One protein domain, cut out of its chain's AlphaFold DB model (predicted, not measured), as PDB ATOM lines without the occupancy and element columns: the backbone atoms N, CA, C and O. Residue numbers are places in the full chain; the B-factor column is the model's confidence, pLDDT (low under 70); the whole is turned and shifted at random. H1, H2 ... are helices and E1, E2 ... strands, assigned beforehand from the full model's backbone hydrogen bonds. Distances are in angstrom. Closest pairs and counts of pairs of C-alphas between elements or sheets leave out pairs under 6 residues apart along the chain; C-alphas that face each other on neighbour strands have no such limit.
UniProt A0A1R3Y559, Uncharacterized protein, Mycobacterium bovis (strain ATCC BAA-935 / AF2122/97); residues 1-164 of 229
ATOM      1  N   MET A   1     -29.671  17.323  -6.076       81.81
ATOM      2  CA  MET A   1     -31.008  17.355  -5.439       81.81
ATOM      3  C   MET A   1     -30.930  17.018  -3.952       81.81
ATOM      4  O   MET A   1     -31.395  17.826  -3.168       81.81
ATOM      5  N   ARG A   2     -30.289  15.904  -3.560       90.12
ATOM      6  CA  ARG A   2     -30.109  15.494  -2.151       90.12
ATOM      7  C   ARG A   2     -29.616  16.619  -1.226       90.12
ATOM      8  O   ARG A   2     -30.370  17.029  -0.361       90.12
ATOM      9  N   SER A   3     -28.486  17.256  -1.540       89.81
ATOM     10  CA  SER A   3     -27.967  18.396  -0.757       89.81
ATOM     11  C   SER A   3     -28.942  19.576  -0.606       89.81
ATOM     12  O   SER A   3     -28.888  20.309   0.379       89.81
ATOM     13  N   ALA A   4     -29.857  19.781  -1.559       91.25
ATOM     14  CA  ALA A   4     -30.888  20.812  -1.457       91.25
ATOM     15  C   ALA A   4     -32.025  20.400  -0.507       91.25
ATOM     16  O   ALA A   4     -32.607  21.267   0.138       91.25
ATOM     17  N   PHE A   5     -32.327  19.104  -0.387       90.31
ATOM     18  CA  PHE A   5     -33.209  18.608   0.668       90.31
ATOM     19  C   PHE A   5     -32.531  18.666   2.035       90.31
ATOM     20  O   PHE A   5     -33.152  19.162   2.974       90.31
ATOM     21  N   ASP A   6     -31.272  18.227   2.123       87.25
ATOM     22  CA  ASP A   6     -30.502  18.197   3.374       87.25
ATOM     23  C   ASP A   6     -30.359  19.611   3.961       87.25
ATOM     24  O   ASP A   6     -30.623  19.833   5.137       87.25
ATOM     25  N   SER A   7     -30.058  20.604   3.117       86.06
ATOM     26  CA  SER A   7     -29.976  22.022   3.518       86.06
ATOM     27  C   SER A   7     -31.330  22.718   3.708       86.06
ATOM     28  O   SER A   7     -31.372  23.904   4.026       86.06
ATOM     29  N   GLY A   8     -32.452  22.038   3.451       85.50
ATOM     30  CA  GLY A   8     -33.791  22.624   3.564       85.50
ATOM     31  C   GLY A   8     -34.197  23.584   2.440       85.50
ATOM     32  O   GLY A   8     -35.326  24.070   2.447       85.50
ATOM     33  N   ARG A   9     -33.343  23.812   1.432       89.94
ATOM     34  CA  ARG A   9     -33.676  24.618   0.241       89.94
ATOM     35  C   ARG A   9     -34.845  24.047  -0.563       89.94
ATOM     36  O   ARG A   9     -35.566  24.805  -1.203       89.94
ATOM     37  N   LEU A  10     -35.012  22.725  -0.558       92.31
ATOM     38  CA  LEU A  10     -36.188  22.046  -1.091       92.31
ATOM     39  C   LEU A  10     -36.967  21.382   0.046       92.31
ATOM     40  O   LEU A  10     -36.422  20.608   0.836       92.31
ATOM     41  N   THR A  11     -38.266  21.667   0.101       92.12
ATOM     42  CA  THR A  11     -39.182  21.080   1.089       92.12
ATOM     43  C   THR A  11     -39.564  19.644   0.731       92.12
ATOM     44  O   THR A  11     -39.616  18.783   1.605       92.12
ATOM     45  N   PHE A  12     -39.816  19.382  -0.552       94.00
ATOM     46  CA  PHE A  12     -40.380  18.131  -1.049       94.00
ATOM     47  C   PHE A  12     -39.984  17.910  -2.509       94.00
ATOM     48  O   PHE A  12     -39.796  18.875  -3.252       94.00
ATOM     49  N   GLY A  13     -39.824  16.649  -2.906       95.62
ATOM     50  CA  GLY A  13     -39.541  16.259  -4.282       95.62
ATOM     51  C   GLY A  13     -40.438  15.134  -4.761       95.62
ATOM     52  O   GLY A  13     -40.865  14.289  -3.980       95.62
ATOM     53  N   ILE A  14     -40.661  15.098  -6.068       97.38
ATOM     54  CA  ILE A  14     -41.344  14.002  -6.745       97.38
ATOM     55  C   ILE A  14     -40.391  13.469  -7.808       97.38
ATOM     56  O   ILE A  14     -39.880  14.236  -8.624       97.38
ATOM     57  N   VAL A  15     -40.136  12.164  -7.783       97.31
ATOM     58  CA  VAL A  15     -39.435  11.456  -8.861       97.31
ATOM     59  C   VAL A  15     -40.456  10.582  -9.561       97.31
ATOM     60  O   VAL A  15     -41.134   9.788  -8.914       97.31
ATOM     61  N   TYR A  16     -40.593  10.736 -10.872       98.06
ATOM     62  CA  TYR A  16     -41.607  10.020 -11.631       98.06
ATOM     63  C   TYR A  16     -41.010   8.899 -12.474       98.06
ATOM     64  O   TYR A  16     -39.817   8.882 -12.787       98.06
ATOM     65  N   THR A  17     -41.867   7.962 -12.855       98.50
ATOM     66  CA  THR A  17     -41.578   6.977 -13.886       98.50
ATOM     67  C   THR A  17     -42.755   6.861 -14.834       98.50
ATOM     68  O   THR A  17     -43.899   6.803 -14.386       98.50
ATOM     69  N   TYR A  18     -42.465   6.791 -16.131       98.06
ATOM     70  CA  TYR A  18     -43.467   6.461 -17.132       98.06
ATOM     71  C   TYR A  18     -43.883   5.006 -16.963       98.06
ATOM     72  O   TYR A  18     -43.066   4.104 -17.166       98.06
ATOM     73  N   ALA A  19     -45.135   4.769 -16.586       98.25
ATOM     74  CA  ALA A  19     -45.626   3.441 -16.274       98.25
ATOM     75  C   ALA A  19     -45.656   2.574 -17.546       98.25
ATOM     76  O   ALA A  19     -46.295   2.923 -18.543       98.25
ATOM     77  N   ARG A  20     -44.968   1.426 -17.514       97.81
ATOM     78  CA  ARG A  20     -44.896   0.471 -18.635       97.81
ATOM     79  C   ARG A  20     -45.470  -0.908 -18.278       97.81
ATOM     80  O   ARG A  20     -45.308  -1.355 -17.141       97.81
ATOM     81  N   PRO A  21     -46.035  -1.652 -19.258       97.94
ATOM     82  CA  PRO A  21     -46.596  -2.989 -19.036       97.94
ATOM     83  C   PRO A  21     -45.620  -3.994 -18.422       97.94
ATOM     84  O   PRO A  21     -46.012  -4.817 -17.593       97.94
ATOM     85  N   ASN A  22     -44.333  -3.911 -18.782       98.00
ATOM     86  CA  ASN A  22     -43.277  -4.650 -18.091       98.00
ATOM     87  C   ASN A  22     -42.940  -3.967 -16.754       98.00
ATOM     88  O   ASN A  22     -41.860  -3.400 -16.568       98.00
ATOM     89  N   TRP A  23     -43.902  -4.017 -15.831       98.06
ATOM     90  CA  TRP A  23     -43.866  -3.335 -14.539       98.06
ATOM     91  C   TRP A  23     -42.644  -3.727 -13.697       98.06
ATOM     92  O   TRP A  23     -42.111  -2.896 -12.971       98.06
ATOM     93  N   TRP A  24     -42.167  -4.973 -13.813       98.31
ATOM     94  CA  TRP A  24     -41.009  -5.462 -13.062       98.31
ATOM     95  C   TRP A  24     -39.716  -4.791 -13.525       98.31
ATOM     96  O   TRP A  24     -38.966  -4.260 -12.707       98.31
ATOM     97  N   ALA A  25     -39.467  -4.770 -14.840       98.69
ATOM     98  CA  ALA A  25     -38.315  -4.063 -15.394       98.69
ATOM     99  C   ALA A  25     -38.398  -2.563 -15.083       98.69
ATOM    100  O   ALA A  25     -37.411  -1.970 -14.658       98.69
ATOM    101  N   ASN A  26     -39.593  -1.980 -15.207       98.56
ATOM    102  CA  ASN A  26     -39.834  -0.580 -14.892       98.56
ATOM    103  C   ASN A  26     -39.483  -0.251 -13.429       98.56
ATOM    104  O   ASN A  26     -38.741   0.702 -13.188       98.56
ATOM    105  N   ALA A  27     -39.957  -1.048 -12.469       98.69
ATOM    106  CA  ALA A  27     -39.654  -0.855 -11.054       98.69
ATOM    107  C   ALA A  27     -38.165  -1.073 -10.745       98.69
ATOM    108  O   ALA A  27     -37.580  -0.328  -9.962       98.69
ATOM    109  N   ASN A  28     -37.526  -2.063 -11.378       98.75
ATOM    110  CA  ASN A  28     -36.093  -2.307 -11.214       98.75
ATOM    111  C   ASN A  28     -35.250  -1.134 -11.702       98.75
ATOM    112  O   ASN A  28     -34.301  -0.772 -11.017       98.75
ATOM    113  N   THR A  29     -35.602  -0.526 -12.836       98.62
ATOM    114  CA  THR A  29     -34.925   0.679 -13.332       98.62
ATOM    115  C   THR A  29     -35.061   1.836 -12.348       98.62
ATOM    116  O   THR A  29     -34.069   2.485 -12.035       98.62
ATOM    117  N   VAL A  30     -36.262   2.079 -11.812       98.44
ATOM    118  CA  VAL A  30     -36.478   3.151 -10.827       98.44
ATOM    119  C   VAL A  30     -35.628   2.924  -9.579       98.44
ATOM    120  O   VAL A  30     -34.878   3.812  -9.180       98.44
ATOM    121  N   ARG A  31     -35.709   1.727  -8.986       98.62
ATOM    122  CA  ARG A  31     -34.959   1.391  -7.770       98.62
ATOM    123  C   ARG A  31     -33.454   1.460  -8.002       98.62
ATOM    124  O   ARG A  31     -32.770   2.128  -7.241       98.62
ATOM    125  N   SER A  32     -32.946   0.875  -9.089       98.50
ATOM    126  CA  SER A  32     -31.505   0.869  -9.365       98.50
ATOM    127  C   SER A  32     -30.941   2.270  -9.587       98.50
ATOM    128  O   SER A  32     -29.863   2.573  -9.083       98.50
ATOM    129  N   MET A  33     -31.670   3.149 -10.285       97.88
ATOM    130  CA  MET A  33     -31.245   4.536 -10.489       97.88
ATOM    131  C   MET A  33     -31.245   5.336  -9.183       97.88
ATOM    132  O   MET A  33     -30.326   6.122  -8.950       97.88
ATOM    133  N   ILE A  34     -32.250   5.140  -8.326       97.50
ATOM    134  CA  ILE A  34     -32.329   5.818  -7.027       97.50
ATOM    135  C   ILE A  34     -31.253   5.288  -6.071       97.50
ATOM    136  O   ILE A  34     -30.563   6.081  -5.431       97.50
ATOM    137  N   ASP A  35     -31.066   3.972  -5.998       97.62
ATOM    138  CA  ASP A  35     -30.061   3.338  -5.140       97.62
ATOM    139  C   ASP A  35     -28.643   3.742  -5.560       97.62
ATOM    140  O   ASP A  35     -27.839   4.128  -4.709       97.62
ATOM    141  N   ALA A  36     -28.360   3.788  -6.867       97.19
ATOM    142  CA  ALA A  36     -27.095   4.304  -7.399       97.19
ATOM    143  C   ALA A  36     -26.850   5.785  -7.047       97.19
ATOM    144  O   ALA A  36     -25.704   6.226  -6.995       97.19
ATOM    145  N   ALA A  37     -27.912   6.549  -6.768       94.06
ATOM    146  CA  ALA A  37     -27.852   7.937  -6.313       94.06
ATOM    147  C   ALA A  37     -27.857   8.088  -4.772       94.06
ATOM    148  O   ALA A  37     -28.073   9.191  -4.257       94.06
ATOM    149  N   GLY A  38     -27.623   7.001  -4.027       94.25
ATOM    150  CA  GLY A  38     -27.574   7.001  -2.560       94.25
ATOM    151  C   GLY A  38     -28.926   6.754  -1.883       94.25
ATOM    152  O   GLY A  38     -29.135   7.197  -0.753       94.25
ATOM    153  N   GLY A  39     -29.856   6.090  -2.574       96.12
ATOM    154  CA  GLY A  39     -31.151   5.662  -2.040       96.12
ATOM    155  C   GLY A  39     -32.227   6.752  -2.022       96.12
ATOM    156  O   GLY A  39     -31.968   7.942  -2.244       96.12
ATOM    157  N   LEU A  40     -33.470   6.341  -1.744       95.44
ATOM    158  CA  LEU A  40     -34.631   7.231  -1.741       95.44
ATOM    159  C   LEU A  40     -34.567   8.217  -0.569       95.44
ATOM    160  O   LEU A  40     -34.622   7.836   0.599       95.44
ATOM    161  N   HIS A  41     -34.495   9.512  -0.874       95.38
ATOM    162  CA  HIS A  41     -34.493  10.551   0.151       95.38
ATOM    163  C   HIS A  41     -35.827  10.557   0.939       95.38
ATOM    164  O   HIS A  41     -36.888  10.467   0.313       95.38
ATOM    165  N   PRO A  42     -35.835  10.741   2.277       93.38
ATOM    166  CA  PRO A  42     -37.069  10.764   3.082       93.38
ATOM    167  C   PRO A  42     -38.094  11.828   2.655       93.38
ATOM    168  O   PRO A  42     -39.290  11.671   2.869       93.38
ATOM    169  N   ARG A  43     -37.623  12.902   2.007       94.44
ATOM    170  CA  ARG A  43     -38.446  14.004   1.470       94.44
ATOM    171  C   ARG A  43     -38.919  13.832   0.022       94.44
ATOM    172  O   ARG A  43     -39.377  14.801  -0.577       94.44
ATOM    173  N   VAL A  44     -38.769  12.645  -0.563       96.19
ATOM    174  CA  VAL A  44     -39.169  12.376  -1.953       96.19
ATOM    175  C   VAL A  44     -40.343  11.399  -2.001       96.19
ATOM    176  O   VAL A  44     -40.307  10.368  -1.337       96.19
ATOM    177  N   ALA A  45     -41.370  11.700  -2.790       97.75
ATOM    178  CA  ALA A  45     -42.398  10.739  -3.193       97.75
ATOM    179  C   ALA A  45     -42.107  10.211  -4.605       97.75
ATOM    180  O   ALA A  45     -41.413  10.864  -5.391       97.75
ATOM    181  N   LEU A  46     -42.649   9.038  -4.928       98.56
ATOM    182  CA  LEU A  46     -42.583   8.481  -6.277       98.56
ATOM    183  C   LEU A  46     -43.905   8.715  -7.004       98.56
ATOM    184  O   LEU A  46     -44.968   8.644  -6.391       98.56
ATOM    185  N   MET A  47     -43.844   8.979  -8.306       98.81
ATOM    186  CA  MET A  47     -45.026   9.194  -9.137       98.81
ATOM    187  C   MET A  47     -45.072   8.222 -10.314       98.81
ATOM    188  O   MET A  47     -44.079   8.031 -11.013       98.81
ATOM    189  N   LEU A  48     -46.233   7.612 -10.531       98.81
ATOM    190  CA  LEU A  48     -46.520   6.781 -11.693       98.81
ATOM    191  C   LEU A  48     -47.180   7.671 -12.735       98.81
ATOM    192  O   LEU A  48     -48.338   8.051 -12.577       98.81
ATOM    193  N   ASP A  49     -46.428   7.993 -13.774       98.56
ATOM    194  CA  ASP A  49     -46.914   8.703 -14.944       98.56
ATOM    195  C   ASP A  49     -47.655   7.709 -15.849       98.56
ATOM    196  O   ASP A  49     -47.048   6.848 -16.495       98.56
ATOM    197  N   VAL A  50     -48.988   7.731 -15.761       98.44
ATOM    198  CA  VAL A  50     -49.886   6.829 -16.481       98.44
ATOM    199  C   VAL A  50     -50.489   7.558 -17.664       98.44
ATOM    200  O   VAL A  50     -51.429   8.341 -17.538       98.44
ATOM    201  N   GLU A  51     -49.981   7.195 -18.831       95.38
ATOM    202  CA  GLU A  51     -50.384   7.770 -20.099       95.38
ATOM    203  C   GLU A  51     -50.476   6.686 -21.177       95.38
ATOM    204  O   GLU A  51     -49.697   5.721 -21.204       95.38
ATOM    205  N   SER A  52     -51.427   6.845 -22.098       93.25
ATOM    206  CA  SER A  52     -51.599   5.933 -23.239       93.25
ATOM    207  C   SER A  52     -50.487   6.065 -24.286       93.25
ATOM    208  O   SER A  52     -50.302   5.160 -25.104       93.25
ATOM    209  N   GLY A  53     -49.695   7.142 -24.242       90.38
ATOM    210  CA  GLY A  53     -48.555   7.392 -25.124       90.38
ATOM    211  C   GLY A  53     -47.535   6.241 -25.153       90.38
ATOM    212  O   GLY A  53     -46.747   6.005 -24.234       90.38
ATOM    213  N   GLY A  54     -47.523   5.482 -26.248       90.50
ATOM    214  CA  GLY A  54     -46.609   4.344 -26.407       90.50
ATOM    215  C   GLY A  54     -46.924   3.139 -25.512       90.50
ATOM    216  O   GLY A  54     -46.117   2.211 -25.447       90.50
ATOM    217  N   ASN A  55     -48.075   3.126 -24.836       96.56
ATOM    218  CA  ASN A  55     -48.587   1.959 -24.126       96.56
ATOM    219  C   ASN A  55     -49.680   1.255 -24.955       96.56
ATOM    220  O   ASN A  55     -50.318   1.880 -25.804       96.56
ATOM    221  N   PRO A  56     -49.913  -0.055 -24.739       94.06
ATOM    222  CA  PRO A  56     -51.016  -0.759 -25.383       94.06
ATOM    223  C   PRO A  56     -52.371  -0.128 -25.028       94.06
ATOM    224  O   PRO A  56     -52.545   0.319 -23.890       94.06
ATOM    225  N   PRO A  57     -53.348  -0.125 -25.952       94.44
ATOM    226  CA  PRO A  57     -54.684   0.368 -25.650       94.44
ATOM    227  C   PRO A  57     -55.393  -0.545 -24.639       94.44
ATOM    228  O   PRO A  57     -55.133  -1.746 -24.566       94.44
ATOM    229  N   GLY A  58     -56.363   0.020 -23.923       94.88
ATOM    230  CA  GLY A  58     -57.233  -0.719 -23.008       94.88
ATOM    231  C   GLY A  58     -56.856  -0.566 -21.538       94.88
ATOM    232  O   GLY A  58     -56.132   0.347 -21.152       94.88
ATOM    233  N   ASP A  59     -57.419  -1.444 -20.708       97.94
ATOM    234  CA  ASP A  59     -57.263  -1.386 -19.256       97.94
ATOM    235  C   ASP A  59     -55.906  -1.955 -18.813       97.94
ATOM    236  O   ASP A  59     -55.643  -3.155 -18.907       97.94
ATOM    237  N   GLY A  60     -55.049  -1.076 -18.303       98.25
ATOM    238  CA  GLY A  60     -53.740  -1.391 -17.754       98.25
ATOM    239  C   GLY A  60     -53.694  -1.577 -16.238       98.25
ATOM    240  O   GLY A  60     -52.615  -1.815 -15.690       98.25
ATOM    241  N   SER A  61     -54.835  -1.520 -15.543       98.62
ATOM    242  CA  SER A  61     -54.897  -1.510 -14.072       98.62
ATOM    243  C   SER A  61     -54.060  -2.603 -13.408       98.62
ATOM    244  O   SER A  61     -53.398  -2.350 -12.407       98.62
ATOM    245  N   SER A  62     -54.043  -3.817 -13.968       98.56
ATOM    246  CA  SER A  62     -53.294  -4.946 -13.399       98.56
ATOM    247  C   SER A  62     -51.788  -4.672 -13.299       98.56
ATOM    248  O   SER A  62     -51.197  -4.850 -12.234       98.56
ATOM    249  N   TRP A  63     -51.149  -4.213 -14.378       98.38
ATOM    250  CA  TRP A  63     -49.704  -3.980 -14.382       98.38
ATOM    251  C   TRP A  63     -49.333  -2.645 -13.723       98.38
ATOM    252  O   TRP A  63     -48.310  -2.584 -13.042       98.38
ATOM    253  N   ILE A  64     -50.191  -1.622 -13.819       98.81
ATOM    254  CA  ILE A  64     -50.000  -0.349 -13.103       98.81
ATOM    255  C   ILE A  64     -50.045  -0.587 -11.589       98.81
ATOM    256  O   ILE A  64     -49.169  -0.126 -10.862       98.81
ATOM    257  N   ASN A  65     -51.008  -1.375 -11.100       98.81
ATOM    258  CA  ASN A  65     -51.129  -1.663  -9.669       98.81
ATOM    259  C   ASN A  65     -49.974  -2.531  -9.149       98.81
ATOM    260  O   ASN A  65     -49.566  -2.375  -8.001       98.81
ATOM    261  N   ARG A  66     -49.401  -3.415  -9.977       98.75
ATOM    262  CA  ARG A  66     -48.181  -4.155  -9.604       98.75
ATOM    263  C   ARG A  66     -46.966  -3.234  -9.484       98.75
ATOM    264  O   ARG A  66     -46.205  -3.379  -8.532       98.75
ATOM    265  N   LEU A  67     -46.812  -2.271 -10.398       98.81
ATOM    266  CA  LEU A  67     -45.792  -1.224 -10.280       98.81
ATOM    267  C   LEU A  67     -46.006  -0.387  -9.010       98.81
ATOM    268  O   LEU A  67     -45.059  -0.178  -8.256       98.81
ATOM    269  N   TYR A  68     -47.250   0.035  -8.756       98.75
ATOM    270  CA  TYR A  68     -47.635   0.817  -7.581       98.75
ATOM    271  C   TYR A  68     -47.214   0.128  -6.285       98.75
ATOM    272  O   TYR A  68     -46.491   0.725  -5.494       98.75
ATOM    273  N   TRP A  69     -47.619  -1.130  -6.077       98.50
ATOM    274  CA  TRP A  69     -47.321  -1.837  -4.830       98.50
ATOM    275  C   TRP A  69     -45.830  -2.129  -4.676       98.50
ATOM    276  O   TRP A  69     -45.291  -1.956  -3.590       98.50
ATOM    277  N   ASN A  70     -45.130  -2.459  -5.765       98.69
ATOM    278  CA  ASN A  70     -43.684  -2.667  -5.701       98.69
ATOM    279  C   ASN A  70     -42.926  -1.397  -5.279       98.69
ATOM    280  O   ASN A  70     -42.025  -1.453  -4.441       98.69
ATOM    281  N   LEU A  71     -43.299  -0.245  -5.843       98.62
ATOM    282  CA  LEU A  71     -42.686   1.030  -5.479       98.62
ATOM    283  C   LEU A  71     -43.159   1.530  -4.111       98.62
ATOM    284  O   LEU A  71     -42.371   2.169  -3.421       98.62
ATOM    285  N   ALA A  72     -44.389   1.221  -3.692       97.62
ATOM    286  CA  ALA A  72     -44.889   1.509  -2.347       97.62
ATOM    287  C   ALA A  72     -44.063   0.789  -1.278       97.62
ATOM    288  O   ALA A  72     -43.646   1.427  -0.311       97.62
ATOM    289  N   ASP A  73     -43.783  -0.501  -1.488       97.25
ATOM    290  CA  ASP A  73     -42.935  -1.300  -0.603       97.25
ATOM    291  C   ASP A  73     -41.522  -0.709  -0.531       97.25
ATOM    292  O   ASP A  73     -40.987  -0.495   0.556       97.25
ATOM    293  N   TYR A  74     -40.938  -0.353  -1.680       97.44
ATOM    294  CA  TYR A  74     -39.626   0.300  -1.739       97.44
ATOM    295  C   TYR A  74     -39.607   1.677  -1.056       97.44
ATOM    296  O   TYR A  74     -38.649   2.024  -0.367       97.44
ATOM    297  N   ALA A  75     -40.674   2.464  -1.208       95.44
ATOM    298  CA  ALA A  75     -40.819   3.760  -0.551       95.44
ATOM    299  C   ALA A  75     -41.180   3.645   0.943       95.44
ATOM    300  O   ALA A  75     -41.194   4.662   1.646       95.44
ATOM    301  N   GLY A  76     -41.488   2.438   1.426       93.81
ATOM    302  CA  GLY A  76     -41.913   2.147   2.794       93.81
ATOM    303  C   GLY A  76     -43.344   2.584   3.127       93.81
ATOM    304  O   GLY A  76     -43.762   2.460   4.275       93.81
ATOM    305  N   SER A  77     -44.098   3.131   2.167       93.25
ATOM    306  CA  SER A  77     -45.492   3.528   2.378       93.25
ATOM    307  C   SER A  77     -46.242   3.757   1.060       93.25
ATOM    308  O   SER A  77     -45.758   4.511   0.211       93.25
ATOM    309  N   PRO A  78     -47.477   3.235   0.910       94.69
ATOM    310  CA  PRO A  78     -48.331   3.522  -0.248       94.69
ATOM    311  C   PRO A  78     -48.731   4.997  -0.359       94.69
ATOM    312  O   PRO A  78     -49.040   5.479  -1.448       94.69
ATOM    313  N   VAL A  79     -48.689   5.749   0.745       94.12
ATOM    314  CA  VAL A  79     -49.000   7.185   0.748       94.12
ATOM    315  C   VAL A  79     -47.923   8.004   0.018       94.12
ATOM    316  O   VAL A  79     -48.224   9.079  -0.499       94.12
ATOM    317  N   ARG A  80     -46.696   7.474  -0.088       96.06
ATOM    318  CA  ARG A  80     -45.583   8.085  -0.833       96.06
ATOM    319  C   ARG A  80     -45.625   7.799  -2.336       96.06
ATOM    320  O   ARG A  80     -44.675   8.154  -3.034       96.06
ATOM    321  N   ILE A  81     -46.695   7.169  -2.827       98.38
ATOM    322  CA  ILE A  81     -46.906   6.897  -4.247       98.38
ATOM    323  C   ILE A  81     -48.049   7.756  -4.782       98.38
ATOM    324  O   ILE A  81     -49.183   7.701  -4.301       98.38
ATOM    325  N   ILE A  82     -47.733   8.541  -5.806       98.62
ATOM    326  CA  ILE A  82     -48.634   9.466  -6.488       98.62
ATOM    327  C   ILE A  82     -48.976   8.878  -7.860       98.62
ATOM    328  O   ILE A  82     -48.107   8.361  -8.557       98.62
ATOM    329  N   GLY A  83     -50.237   8.941  -8.266       98.56
ATOM    330  CA  GLY A  83     -50.639   8.712  -9.649       98.56
ATOM    331  C   GLY A  83     -50.574  10.004 -10.455       98.56
ATOM    332  O   GLY A  83     -50.859  11.074  -9.929       98.56
ATOM    333  N   TYR A  84     -50.256   9.920 -11.733       98.69
ATOM    334  CA  TYR A  84     -50.409  11.019 -12.675       98.69
ATOM    335  C   TYR A  84     -51.150  10.512 -13.903       98.69
ATOM    336  O   TYR A  84     -50.863   9.413 -14.371       98.69
ATOM    337  N   ALA A  85     -52.130  11.281 -14.373       98.44
ATOM    338  CA  ALA A  85     -52.870  10.986 -15.596       98.44
ATOM    339  C   ALA A  85     -53.683  12.206 -16.046       98.44
ATOM    340  O   ALA A  85     -54.124  13.021 -15.225       98.44
ATOM    341  N   ASN A  86     -53.980  12.283 -17.343       98.12
ATOM    342  CA  ASN A  86     -55.123  13.061 -17.821       98.12
ATOM    343  C   ASN A  86     -56.445  12.309 -17.538       98.12
ATOM    344  O   ASN A  86     -56.450  11.137 -17.155       98.12
ATOM    345  N   ALA A  87     -57.592  12.969 -17.740       98.06
ATOM    346  CA  ALA A  87     -58.899  12.356 -17.479       98.06
ATOM    347  C   ALA A  87     -59.159  11.090 -18.314       98.06
ATOM    348  O   ALA A  87     -59.719  10.120 -17.802       98.06
ATOM    349  N   TYR A  88     -58.738  11.070 -19.580       97.25
ATOM    350  CA  TYR A  88     -58.940   9.912 -20.445       97.25
ATOM    351  C   TYR A  88     -58.177   8.690 -19.922       97.25
ATOM    352  O   TYR A  88     -58.791   7.644 -19.710       97.25
ATOM    353  N   ASP A  89     -56.879   8.822 -19.655       98.25
ATOM    354  CA  ASP A  89     -56.038   7.723 -19.173       98.25
ATOM    355  C   ASP A  89     -56.463   7.269 -17.772       98.25
ATOM    356  O   ASP A  89     -56.550   6.066 -17.501       98.25
ATOM    357  N   PHE A  90     -56.864   8.210 -16.915       98.25
ATOM    358  CA  PHE A  90     -57.392   7.900 -15.591       98.25
ATOM    359  C   PHE A  90     -58.628   6.989 -15.656       98.25
ATOM    360  O   PHE A  90     -58.705   5.999 -14.927       98.25
ATOM    361  N   PHE A  91     -59.594   7.279 -16.535       97.69
ATOM    362  CA  PHE A  91     -60.837   6.503 -16.624       97.69
ATOM    363  C   PHE A  91     -60.764   5.286 -17.547       97.69
ATOM    364  O   PHE A  91     -61.532   4.346 -17.343       97.69
ATOM    365  N   ASN A  92     -59.869   5.269 -18.537       97.19
ATOM    366  CA  ASN A  92     -59.833   4.209 -19.549       97.19
ATOM    367  C   ASN A  92     -58.671   3.236 -19.374       97.19
ATOM    368  O   ASN A  92     -58.868   2.040 -19.603       97.19
ATOM    369  N   MET A  93     -57.504   3.731 -18.960       97.75
ATOM    370  CA  MET A  93     -56.277   2.948 -18.846       97.75
ATOM    371  C   MET A  93     -56.007   2.493 -17.410       97.75
ATOM    372  O   MET A  93     -55.527   1.383 -17.212       97.75
ATOM    373  N   TRP A  94     -56.368   3.283 -16.399       98.00
ATOM    374  CA  TRP A  94     -56.194   2.906 -14.991       98.00
ATOM    375  C   TRP A  94     -57.522   2.792 -14.251       98.00
ATOM    376  O   TRP A  94     -57.747   3.467 -13.255       98.00
ATOM    377  N   ARG A  95     -58.430   1.948 -14.748       97.94
ATOM    378  CA  ARG A  95     -59.826   1.835 -14.281       97.94
ATOM    379  C   ARG A  95     -59.956   1.444 -12.807       97.94
ATOM    380  O   ARG A  95     -60.790   2.001 -12.092       97.94
ATOM    381  N   VAL A  96     -59.137   0.494 -12.363       98.19
ATOM    382  CA  VAL A  96     -59.107  -0.040 -10.997       98.19
ATOM    383  C   VAL A  96     -57.846   0.453 -10.305       98.19
ATOM    384  O   VAL A  96     -56.732   0.109 -10.700       98.19
ATOM    385  N   ARG A  97     -58.022   1.240  -9.242       97.56
ATOM    386  CA  ARG A  97     -56.939   1.945  -8.545       97.56
ATOM    387  C   ARG A  97     -56.888   1.560  -7.067       97.56
ATOM    388  O   ARG A  97     -57.930   1.215  -6.505       97.56
ATOM    389  N   PRO A  98     -55.716   1.659  -6.418       96.25
ATOM    390  CA  PRO A  98     -55.610   1.536  -4.970       96.25
ATOM    391  C   PRO A  98     -56.489   2.574  -4.260       96.25
ATOM    392  O   PRO A  98     -56.609   3.720  -4.703       96.25
ATOM    393  N   ALA A  99     -57.101   2.184  -3.142       93.38
ATOM    394  CA  ALA A  99     -57.879   3.106  -2.321       93.38
ATOM    395  C   ALA A  99     -56.977   4.212  -1.744       93.38
ATOM    396  O   ALA A  99     -55.859   3.949  -1.308       93.38
ATOM    397  N   GLY A 100     -57.467   5.455  -1.732       90.94
ATOM    398  CA  GLY A 100     -56.714   6.596  -1.197       90.94
ATOM    399  C   GLY A 100     -55.529   7.058  -2.060       90.94
ATOM    400  O   GLY A 100     -54.681   7.807  -1.562       90.94
ATOM    401  N   LEU A 101     -55.459   6.626  -3.327       96.00
ATOM    402  CA  LEU A 101     -54.477   7.109  -4.297       96.00
ATOM    403  C   LEU A 101     -54.552   8.638  -4.419       96.00
ATOM    404  O   LEU A 101     -55.616   9.192  -4.700       96.00
ATOM    405  N   ARG A 102     -53.410   9.309  -4.237       96.12
ATOM    406  CA  ARG A 102     -53.260  10.726  -4.578       96.12
ATOM    407  C   ARG A 102     -52.916  10.866  -6.041       96.12
ATOM    408  O   ARG A 102     -52.130  10.072  -6.552       96.12
ATOM    409  N   VAL A 103     -53.462  11.888  -6.685       97.75
ATOM    410  CA  VAL A 103     -53.292  12.087  -8.122       97.75
ATOM    411  C   VAL A 103     -52.802  13.498  -8.426       97.75
ATOM    412  O   VAL A 103     -53.295  14.475  -7.860       97.75
ATOM    413  N   ILE A 104     -51.846  13.614  -9.339       98.44
ATOM    414  CA  ILE A 104     -51.601  14.844 -10.085       98.44
ATOM    415  C   ILE A 104     -52.392  14.726 -11.384       98.44
ATOM    416  O   ILE A 104     -52.099  13.882 -12.226       98.44
ATOM    417  N   GLY A 105     -53.448  15.527 -11.512       98.25
ATOM    418  CA  GLY A 105     -54.272  15.529 -12.717       98.25
ATOM    419  C   GLY A 105     -53.623  16.375 -13.803       98.25
ATOM    420  O   GLY A 105     -53.233  17.506 -13.527       98.25
ATOM    421  N   ALA A 106     -53.534  15.861 -15.024       97.69
ATOM    422  CA  ALA A 106     -53.070  16.622 -16.180       97.69
ATOM    423  C   ALA A 106     -54.256  17.184 -16.971       97.69
ATOM    424  O   ALA A 106     -55.182  16.453 -17.337       97.69
ATOM    425  N   GLY A 107     -54.243  18.491 -17.227       95.88
ATOM    426  CA  GLY A 107     -55.280  19.147 -18.019       95.88
ATOM    427  C   GLY A 107     -54.891  20.567 -18.394       95.88
ATOM    428  O   GLY A 107     -54.866  21.462 -17.552       95.88
ATOM    429  N   TYR A 108     -54.589  20.804 -19.664       94.69
ATOM    430  CA  TYR A 108     -54.191  22.135 -20.107       94.69
ATOM    431  C   TYR A 108     -55.426  23.010 -20.316       94.69
ATOM    432  O   TYR A 108     -56.374  22.631 -20.999       94.69
ATOM    433  N   GLY A 109     -55.438  24.172 -19.666       85.44
ATOM    434  CA  GLY A 109     -56.515  25.165 -19.774       85.44
ATOM    435  C   GLY A 109     -57.731  24.894 -18.893       85.44
ATOM    436  O   GLY A 109     -58.530  25.800 -18.668       85.44
ATOM    437  N   SER A 110     -57.863  23.684 -18.344       91.00
ATOM    438  CA  SER A 110     -58.913  23.346 -17.386       91.00
ATOM    439  C   SER A 110     -58.446  22.280 -16.403       91.00
ATOM    440  O   SER A 110     -57.788  21.312 -16.779       91.00
ATOM    441  N   ASN A 111     -58.801  22.460 -15.132       94.44
ATOM    442  CA  ASN A 111     -58.501  21.494 -14.085       94.44
ATOM    443  C   ASN A 111     -59.401  20.249 -14.245       94.44
ATOM    444  O   ASN A 111     -60.627  20.392 -14.199       94.44
ATOM    445  N   PRO A 112     -58.833  19.036 -14.402       96.12
ATOM    446  CA  PRO A 112     -59.619  17.826 -14.637       96.12
ATOM    447  C   PRO A 112     -60.386  17.325 -13.401       96.12
ATOM    448  O   PRO A 112     -61.268  16.484 -13.556       96.12
ATOM    449  N   ASN A 113     -60.081  17.830 -12.197       96.25
ATOM    450  CA  ASN A 113     -60.742  17.478 -10.931       96.25
ATOM    451  C   ASN A 113     -60.894  15.959 -10.715       96.25
ATOM    452  O   ASN A 113     -61.973  15.459 -10.386       96.25
ATOM    453  N   LEU A 114     -59.808  15.212 -10.924       97.50
ATOM    454  CA  LEU A 114     -59.807  13.759 -10.789       97.50
ATOM    455  C   LEU A 114     -60.056  13.327  -9.331       97.50
ATOM    456  O   LEU A 114     -59.646  14.014  -8.389       97.50
ATOM    457  N   PRO A 115     -60.676  12.155  -9.102       97.06
ATOM    458  CA  PRO A 115     -60.758  11.564  -7.771       97.06
ATOM    459  C   PRO A 115     -59.376  11.430  -7.114       97.06
ATOM    460  O   PRO A 115     -58.465  10.838  -7.691       97.06
ATOM    461  N   GLY A 116     -59.228  11.961  -5.897       94.44
ATOM    462  CA  GLY A 116     -57.960  11.942  -5.155       94.44
ATOM    463  C   GLY A 116     -56.929  12.977  -5.621       94.44
ATOM    464  O   GLY A 116     -55.768  12.902  -5.215       94.44
ATOM    465  N   GLN A 117     -57.316  13.936  -6.470       96.88
ATOM    466  CA  GLN A 117     -56.395  14.938  -6.991       96.88
ATOM    467  C   GLN A 117     -55.886  15.890  -5.900       96.88
ATOM    468  O   GLN A 117     -56.663  16.513  -5.182       96.88
ATOM    469  N   VAL A 118     -54.562  16.025  -5.815       95.44
ATOM    470  CA  VAL A 118     -53.849  16.893  -4.857       95.44
ATOM    471  C   VAL A 118     -53.039  17.995  -5.538       95.44
ATOM    472  O   VAL A 118     -52.590  18.931  -4.882       95.44
ATOM    473  N   ALA A 119     -52.845  17.890  -6.851       97.19
ATOM    474  CA  ALA A 119     -52.179  18.891  -7.671       97.19
ATOM    475  C   ALA A 119     -52.607  18.747  -9.142       97.19
ATOM    476  O   ALA A 119     -53.263  17.777  -9.529       97.19
ATOM    477  N   HIS A 120     -52.284  19.752  -9.949       96.94
ATOM    478  CA  HIS A 120     -52.723  19.896 -11.333       96.94
ATOM    479  C   HIS A 120     -51.557  20.335 -12.214       96.94
ATOM    480  O   HIS A 120     -50.984  21.397 -11.967       96.94
ATOM    481  N   GLN A 121     -51.231  19.557 -13.245       97.50
ATOM    482  CA  GLN A 121     -50.372  20.012 -14.337       97.50
ATOM    483  C   GLN A 121     -51.222  20.814 -15.330       97.50
ATOM    484  O   GLN A 121     -52.115  20.263 -15.981       97.50
ATOM    485  N   TYR A 122     -50.983  22.124 -15.406       96.19
ATOM    486  CA  TYR A 122     -51.874  23.062 -16.103       96.19
ATOM    487  C   TYR A 122     -51.338  23.568 -17.446       96.19
ATOM    488  O   TYR A 122     -52.084  24.208 -18.189       96.19
ATOM    489  N   THR A 123     -50.066  23.317 -17.755       95.69
ATOM    490  CA  THR A 123     -49.409  23.718 -19.006       95.69
ATOM    491  C   THR A 123     -48.116  22.932 -19.200       95.69
ATOM    492  O   THR A 123     -47.494  22.548 -18.210       95.69
ATOM    493  N   ASP A 124     -47.696  22.784 -20.454       94.25
ATOM    494  CA  ASP A 124     -46.359  22.356 -20.903       94.25
ATOM    495  C   ASP A 124     -45.398  23.545 -21.146       94.25
ATOM    496  O   ASP A 124     -44.293  23.408 -21.679       94.25
ATOM    497  N   GLY A 125     -45.844  24.756 -20.807       93.81
ATOM    498  CA  GLY A 125     -45.154  26.014 -21.072       93.81
ATOM    499  C   GLY A 125     -45.487  26.643 -22.427       93.81
ATOM    500  O   GLY A 125     -44.925  27.688 -22.775       93.81
ATOM    501  N   SER A 126     -46.405  26.054 -23.203       91.75
ATOM    502  CA  SER A 126     -46.903  26.632 -24.458       91.75
ATOM    503  C   SER A 126     -48.146  27.524 -24.294       91.75
ATOM    504  O   SER A 126     -48.517  28.199 -25.256       91.75
ATOM    505  N   GLY A 127     -48.745  27.622 -23.095       87.12
ATOM    506  CA  GLY A 127     -49.841  28.561 -22.805       87.12
ATOM    507  C   GLY A 127     -50.838  28.108 -21.728       87.12
ATOM    508  O   GLY A 127     -50.477  27.571 -20.694       87.12
ATOM    509  N   TYR A 128     -52.133  28.349 -21.946       85.12
ATOM    510  CA  TYR A 128     -53.249  27.779 -21.163       85.12
ATOM    511  C   TYR A 128     -53.531  28.316 -19.751       85.12
ATOM    512  O   TYR A 128     -54.590  28.020 -19.201       85.12
ATOM    513  N   SER A 129     -52.665  29.144 -19.169       82.38
ATOM    514  CA  SER A 129     -53.005  29.878 -17.945       82.38
ATOM    515  C   SER A 129     -52.337  31.252 -17.932       82.38
ATOM    516  O   SER A 129     -51.150  31.347 -17.621       82.38
ATOM    517  N   PRO A 130     -53.060  32.335 -18.278       78.75
ATOM    518  CA  PRO A 130     -52.451  33.659 -18.428       78.75
ATOM    519  C   PRO A 130     -51.913  34.226 -17.107       78.75
ATOM    520  O   PRO A 130     -51.057  35.104 -17.124       78.75
ATOM    521  N   ASN A 131     -52.390  33.712 -15.970       88.06
ATOM    522  CA  ASN A 131     -52.057  34.213 -14.637       88.06
ATOM    523  C   ASN A 131     -51.074  33.315 -13.875       88.06
ATOM    524  O   ASN A 131     -50.742  33.618 -12.731       88.06
ATOM    525  N   LEU A 132     -50.635  32.204 -14.473       90.81
ATOM    526  CA  LEU A 132     -49.688  31.281 -13.856       90.81
ATOM    527  C   LEU A 132     -48.402  31.178 -14.690       90.81
ATOM    528  O   LEU A 132     -48.441  31.384 -15.907       90.81
ATOM    529  N   PRO A 133     -47.261  30.854 -14.054       93.25
ATOM    530  CA  PRO A 133     -46.002  30.630 -14.756       93.25
ATOM    531  C   PRO A 133     -46.116  29.655 -15.940       93.25
ATOM    532  O   PRO A 133     -46.851  28.678 -15.896       93.25
ATOM    533  N   GLN A 134     -45.335  29.902 -16.991       94.06
ATOM    534  CA  GLN A 134     -45.280  29.080 -18.217       94.06
ATOM    535  C   GLN A 134     -43.908  28.406 -18.394       94.06
ATOM    536  O   GLN A 134     -43.474  28.080 -19.497       94.06
ATOM    537  N   GLY A 135     -43.171  28.292 -17.296       94.25
ATOM    538  CA  GLY A 135     -41.802  27.812 -17.262       94.25
ATOM    539  C   GLY A 135     -41.087  28.273 -16.000       94.25
ATOM    540  O   GLY A 135     -41.649  28.995 -15.170       94.25
ATOM    541  N   ALA A 136     -39.823  27.885 -15.876       92.50
ATOM    542  CA  ALA A 136     -38.993  28.182 -14.717       92.50
ATOM    543  C   ALA A 136     -37.666  28.808 -15.165       92.50
ATOM    544  O   ALA A 136     -36.764  28.083 -15.584       92.50
ATOM    545  N   PRO A 137     -37.494  30.141 -15.094       89.31
ATOM    546  CA  PRO A 137     -36.203  30.764 -15.368       89.31
ATOM    547  C   PRO A 137     -35.089  30.209 -14.456       89.31
ATOM    548  O   PRO A 137     -35.337  29.989 -13.268       89.31
ATOM    549  N   PRO A 138     -33.862  29.996 -14.972       93.50
ATOM    550  CA  PRO A 138     -33.397  30.258 -16.342       93.50
ATOM    551  C   PRO A 138     -33.660  29.115 -17.347       93.50
ATOM    552  O   PRO A 138     -33.213  29.196 -18.486       93.50
ATOM    553  N   PHE A 139     -34.360  28.050 -16.954       89.44
ATOM    554  CA  PHE A 139     -34.508  26.802 -17.718       89.44
ATOM    555  C   PHE A 139     -35.505  26.868 -18.888       89.44
ATOM    556  O   PHE A 139     -35.556  25.947 -19.698       89.44
ATOM    557  N   GLY A 140     -36.265  27.959 -19.018       93.12
ATOM    558  CA  GLY A 140     -37.198  28.171 -20.127       93.12
ATOM    559  C   GLY A 140     -38.568  27.530 -19.901       93.12
ATOM    560  O   GLY A 140     -39.027  27.422 -18.763       93.12
ATOM    561  N   ARG A 141     -39.243  27.176 -21.003       95.12
ATOM    562  CA  ARG A 141     -40.574  26.548 -21.000       95.12
ATOM    563  C   ARG A 141     -40.479  25.108 -20.509       95.12
ATOM    564  O   ARG A 141     -39.601  24.370 -20.951       95.12
ATOM    565  N   CYS A 142     -41.384  24.728 -19.622       94.31
ATOM    566  CA  CYS A 142     -41.513  23.370 -19.116       94.31
ATOM    567  C   CYS A 142     -42.911  23.158 -18.535       94.31
ATOM    568  O   CYS A 142     -43.652  24.122 -18.323       94.31
ATOM    569  N   ASP A 143     -43.231  21.900 -18.237       95.38
ATOM    570  CA  ASP A 143     -44.453  21.543 -17.532       95.38
ATOM    571  C   ASP A 143     -44.558  22.284 -16.200       95.38
ATOM    572  O   ASP A 143     -43.682  22.171 -15.332       95.38
ATOM    573  N   MET A 144     -45.664  23.000 -16.004       95.75
ATOM    574  CA  MET A 144     -45.938  23.694 -14.752       95.75
ATOM    575  C   MET A 144     -47.125  23.078 -14.026       95.75
ATOM    576  O   MET A 144     -48.155  22.721 -14.602       95.75
ATOM    577  N   ASN A 145     -46.952  22.973 -12.710       96.06
ATOM    578  CA  ASN A 145     -47.875  22.309 -11.809       96.06
ATOM    579  C   ASN A 145     -48.318  23.264 -10.702       96.06
ATOM    580  O   ASN A 145     -47.553  24.119 -10.255       96.06
ATOM    581  N   SER A 146     -49.552  23.100 -10.242       93.88
ATOM    582  CA  SER A 146     -50.125  23.830  -9.117       93.88
ATOM    583  C   SER A 146     -50.663  22.843  -8.088       93.88
ATOM    584  O   SER A 146     -51.461  21.969  -8.417       93.88
ATOM    585  N   ALA A 147     -50.273  23.013  -6.824       93.44
ATOM    586  CA  ALA A 147     -50.848  22.277  -5.695       93.44
ATOM    587  C   ALA A 147     -52.175  22.885  -5.198       93.44
ATOM    588  O   ALA A 147     -52.642  22.552  -4.115       93.44
ATOM    589  N   ASN A 148     -52.764  23.802  -5.980       86.62
ATOM    590  CA  ASN A 148     -54.120  24.337  -5.822       86.62
ATOM    591  C   ASN A 148     -54.484  24.705  -4.374       86.62
ATOM    592  O   ASN A 148     -55.465  24.216  -3.821       86.62
ATOM    593  N   GLY A 149     -53.688  25.589  -3.772       87.19
ATOM    594  CA  GLY A 149     -53.940  26.127  -2.433       87.19
ATOM    595  C   GLY A 149     -53.185  25.435  -1.297       87.19
ATOM    596  O   GLY A 149     -53.239  25.927  -0.174       87.19
ATOM    597  N   LEU A 150     -52.445  24.354  -1.564       92.81
ATOM    598  CA  LEU A 150     -51.549  23.755  -0.571       92.81
ATOM    599  C   LEU A 150     -50.210  24.496  -0.500       92.81
ATOM    600  O   LEU A 150     -49.583  24.788  -1.522       92.81
ATOM    601  N   THR A 151     -49.724  24.733   0.720       92.94
ATOM    602  CA  THR A 151     -48.319  25.106   0.940       92.94
ATOM    603  C   THR A 151     -47.391  23.934   0.597       92.94
ATOM    604  O   THR A 151     -47.832  22.778   0.588       92.94
ATOM    605  N   PRO A 152     -46.081  24.169   0.378       92.12
ATOM    606  CA  PRO A 152     -45.128  23.083   0.146       92.12
ATOM    607  C   PRO A 152     -45.152  21.996   1.235       92.12
ATOM    608  O   PRO A 152     -45.076  20.811   0.919       92.12
ATOM    609  N   GLN A 153     -45.307  22.377   2.507       90.56
ATOM    610  CA  GLN A 153     -45.374  21.448   3.641       90.56
ATOM    611  C   GLN A 153     -46.688  20.664   3.658       90.56
ATOM    612  O   GLN A 153     -46.682  19.461   3.904       90.56
ATOM    613  N   GLN A 154     -47.815  21.319   3.362       92.06
ATOM    614  CA  GLN A 154     -49.109  20.642   3.267       92.06
ATOM    615  C   GLN A 154     -49.133  19.648   2.106       92.06
ATOM    616  O   GLN A 154     -49.646  18.542   2.262       92.06
ATOM    617  N   PHE A 155     -48.537  20.002   0.964       94.31
ATOM    618  CA  PHE A 155     -48.438  19.098  -0.176       94.31
ATOM    619  C   PHE A 155     -47.522  17.899   0.112       94.31
ATOM    620  O   PHE A 155     -47.885  16.761  -0.185       94.31
ATOM    621  N   ALA A 156     -46.387  18.127   0.778       93.25
ATOM    622  CA  ALA A 156     -45.510  17.055   1.248       93.25
ATOM    623  C   ALA A 156     -46.245  16.099   2.203       93.25
ATOM    624  O   ALA A 156     -46.233  14.882   1.998       93.25
ATOM    625  N   ALA A 157     -46.948  16.651   3.197       90.62
ATOM    626  CA  ALA A 157     -47.721  15.881   4.167       90.62
ATOM    627  C   ALA A 157     -48.852  15.092   3.495       90.62
ATOM    628  O   ALA A 157     -49.061  13.920   3.812       90.62
ATOM    629  N   ALA A 158     -49.531  15.695   2.511       91.69
ATOM    630  CA  ALA A 158     -50.510  14.996   1.692       91.69
ATOM    631  C   ALA A 158     -49.882  13.780   0.996       91.69
ATOM    632  O   ALA A 158     -50.532  12.746   0.931       91.69
ATOM    633  N   CYS A 159     -48.618  13.854   0.575       93.50
ATOM    634  CA  CYS A 159     -47.865  12.759  -0.049       93.50
ATOM    635  C   CYS A 159     -47.105  11.864   0.952       93.50
ATOM    636  O   CYS A 159     -46.165  11.165   0.574       93.50
ATOM    637  N   GLY A 160     -47.463  11.895   2.243       89.12
ATOM    638  CA  GLY A 160     -46.867  11.023   3.267       89.12
ATOM    639  C   GLY A 160     -45.424  11.363   3.612       89.12
ATOM    640  O   GLY A 160     -44.763  10.603   4.314       89.12
ATOM    641  N   VAL A 161     -44.939  12.503   3.130       89.12
ATOM    642  CA  VAL A 161     -43.677  13.089   3.551       89.12
ATOM    643  C   VAL A 161     -44.004  14.038   4.685       89.12
ATOM    644  O   VAL A 161     -44.378  15.193   4.485       89.12
ATOM    645  N   THR A 162     -43.873  13.543   5.909       72.31
ATOM    646  CA  THR A 162     -43.924  14.418   7.069       72.31
ATOM    647  C   THR A 162     -42.673  15.284   7.039       72.31
ATOM    648  O   THR A 162     -41.570  14.836   7.354       72.31
ATOM    649  N   THR A 163     -42.827  16.551   6.664       59.47
ATOM    650  CA  THR A 163     -41.803  17.569   6.904       59.47
ATOM    651  C   THR A 163     -41.830  17.938   8.384       59.47
ATOM    652  O   THR A 163     -41.951  19.107   8.736       59.47
ATOM    653  N   THR A 164     -41.724  16.954   9.280       49.50
ATOM    654  CA  THR A 164     -41.471  17.149  10.714       49.50
ATOM    655  C   THR A 164     -40.019  17.577  10.925       49.50
ATOM    656  O   THR A 164     -39.352  17.161  11.855       49.50
TER     657      THR A 164
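What this domain is: This is residues 1 to 164 of the 229 residues of an uncharacterized protein of Mycobacterium bovis (strain ATCC BAA-935 / AF2122/97) (UniProt A0A1R3Y559). The core is a strongly twisted sheet of six strands, curled like part of a barrel and left open between E1 and E6, with helices H2 and H3 side by side on its outside, by E1, E2 and E3. H4 packs near the ends of E3 and E4, H5 caps the end where E1 to E5 begin, and short H1 lies farthest from the middle. The printed part has 164 residues, with five named helices and six named strands in the order H1 E1 H2 E2 H3 E3 H4 E4 E5 E6 H5. The sheet's order is E1 E2 E3 E4 E5 E6, mixed; the class is mixed, helices and strands, with under half of the residues in named elements. The whole is compact, with a radius of gyration of the C-alphas of 15.6 A and spans of 38 by 36 by 27 A.

How they stand to each other: Begin at edge strand E1, residues 13 to 18, parallel to E2, residues 44 to 49, with N 47 and O 15 2.9 A apart. E2 is parallel to E3, residues 81 to 86, with N 82 and O 46 at 2.8 A. E3 is parallel to E4, residues 102 to 106, with N 104 and O 83 at 2.8 A. E4 is parallel to E5, residues 117 to 123, with N 118 and O 103 at 2.9 A. E5 and edge strand E6, residues 144 to 146, form an antiparallel hairpin, with N 120 and O 146 at 2.8 A. H3, residues 61 to 75, is on the sheet over E2 and E3 at a height of 9.5 A; its closest C-alphas to E3 are Ala 72 and Ile 81, 6.1 A. H2, residues 23 to 36, is on the sheet and touches H3 at a shallow tilt of 22 degrees, the same way; the closest C-alphas are Trp 23 and Leu 67, 5.1 A. H2 and H3 make two layers with the sheet, helices on one face of it. H4, residues 87 to 92, is on the sheet at a height of 8.2 A. E1, H2, E2; E2, H3, E3; and E3, H4, E4 are strand-helix-strand units, two parallel neighbour strands with a helix between, each with a right-handed crossover. H5, residues 152 to 158, is on the same face as H4, over none of the strands; its closest C-alphas to E5 are Phe 155 and Val 118, 7.5 A. H1, residues 2 to 6, is only just not on the sheet, with 4 pairs of C-alphas within 10 A. In H1 to H5 every O i to N i+4 pair is within hydrogen-bond range.

Where its parts are: Find C-alpha 2 at (-30.109, 15.494, -2.151), where H1 begins. H3 runs 20.2 A from C-alpha 61 at (-54.897, -1.510, -14.072), and H2 measures 19.8 A. E3 measures 17.0 A and E1 16.6 A. H5 ends at C-alpha 158, at (-50.510, 14.996, 1.692).

The domain as a whole: The C-alphas farthest apart are those of Ser 7 and Gly 58, 44.3 A. The printed part has no cut. The long links are E2 to H3 and E5 to E6; look in the latter for residues 124 to 143, with no named element. Confidence is low at residues 163 to 164, under 70.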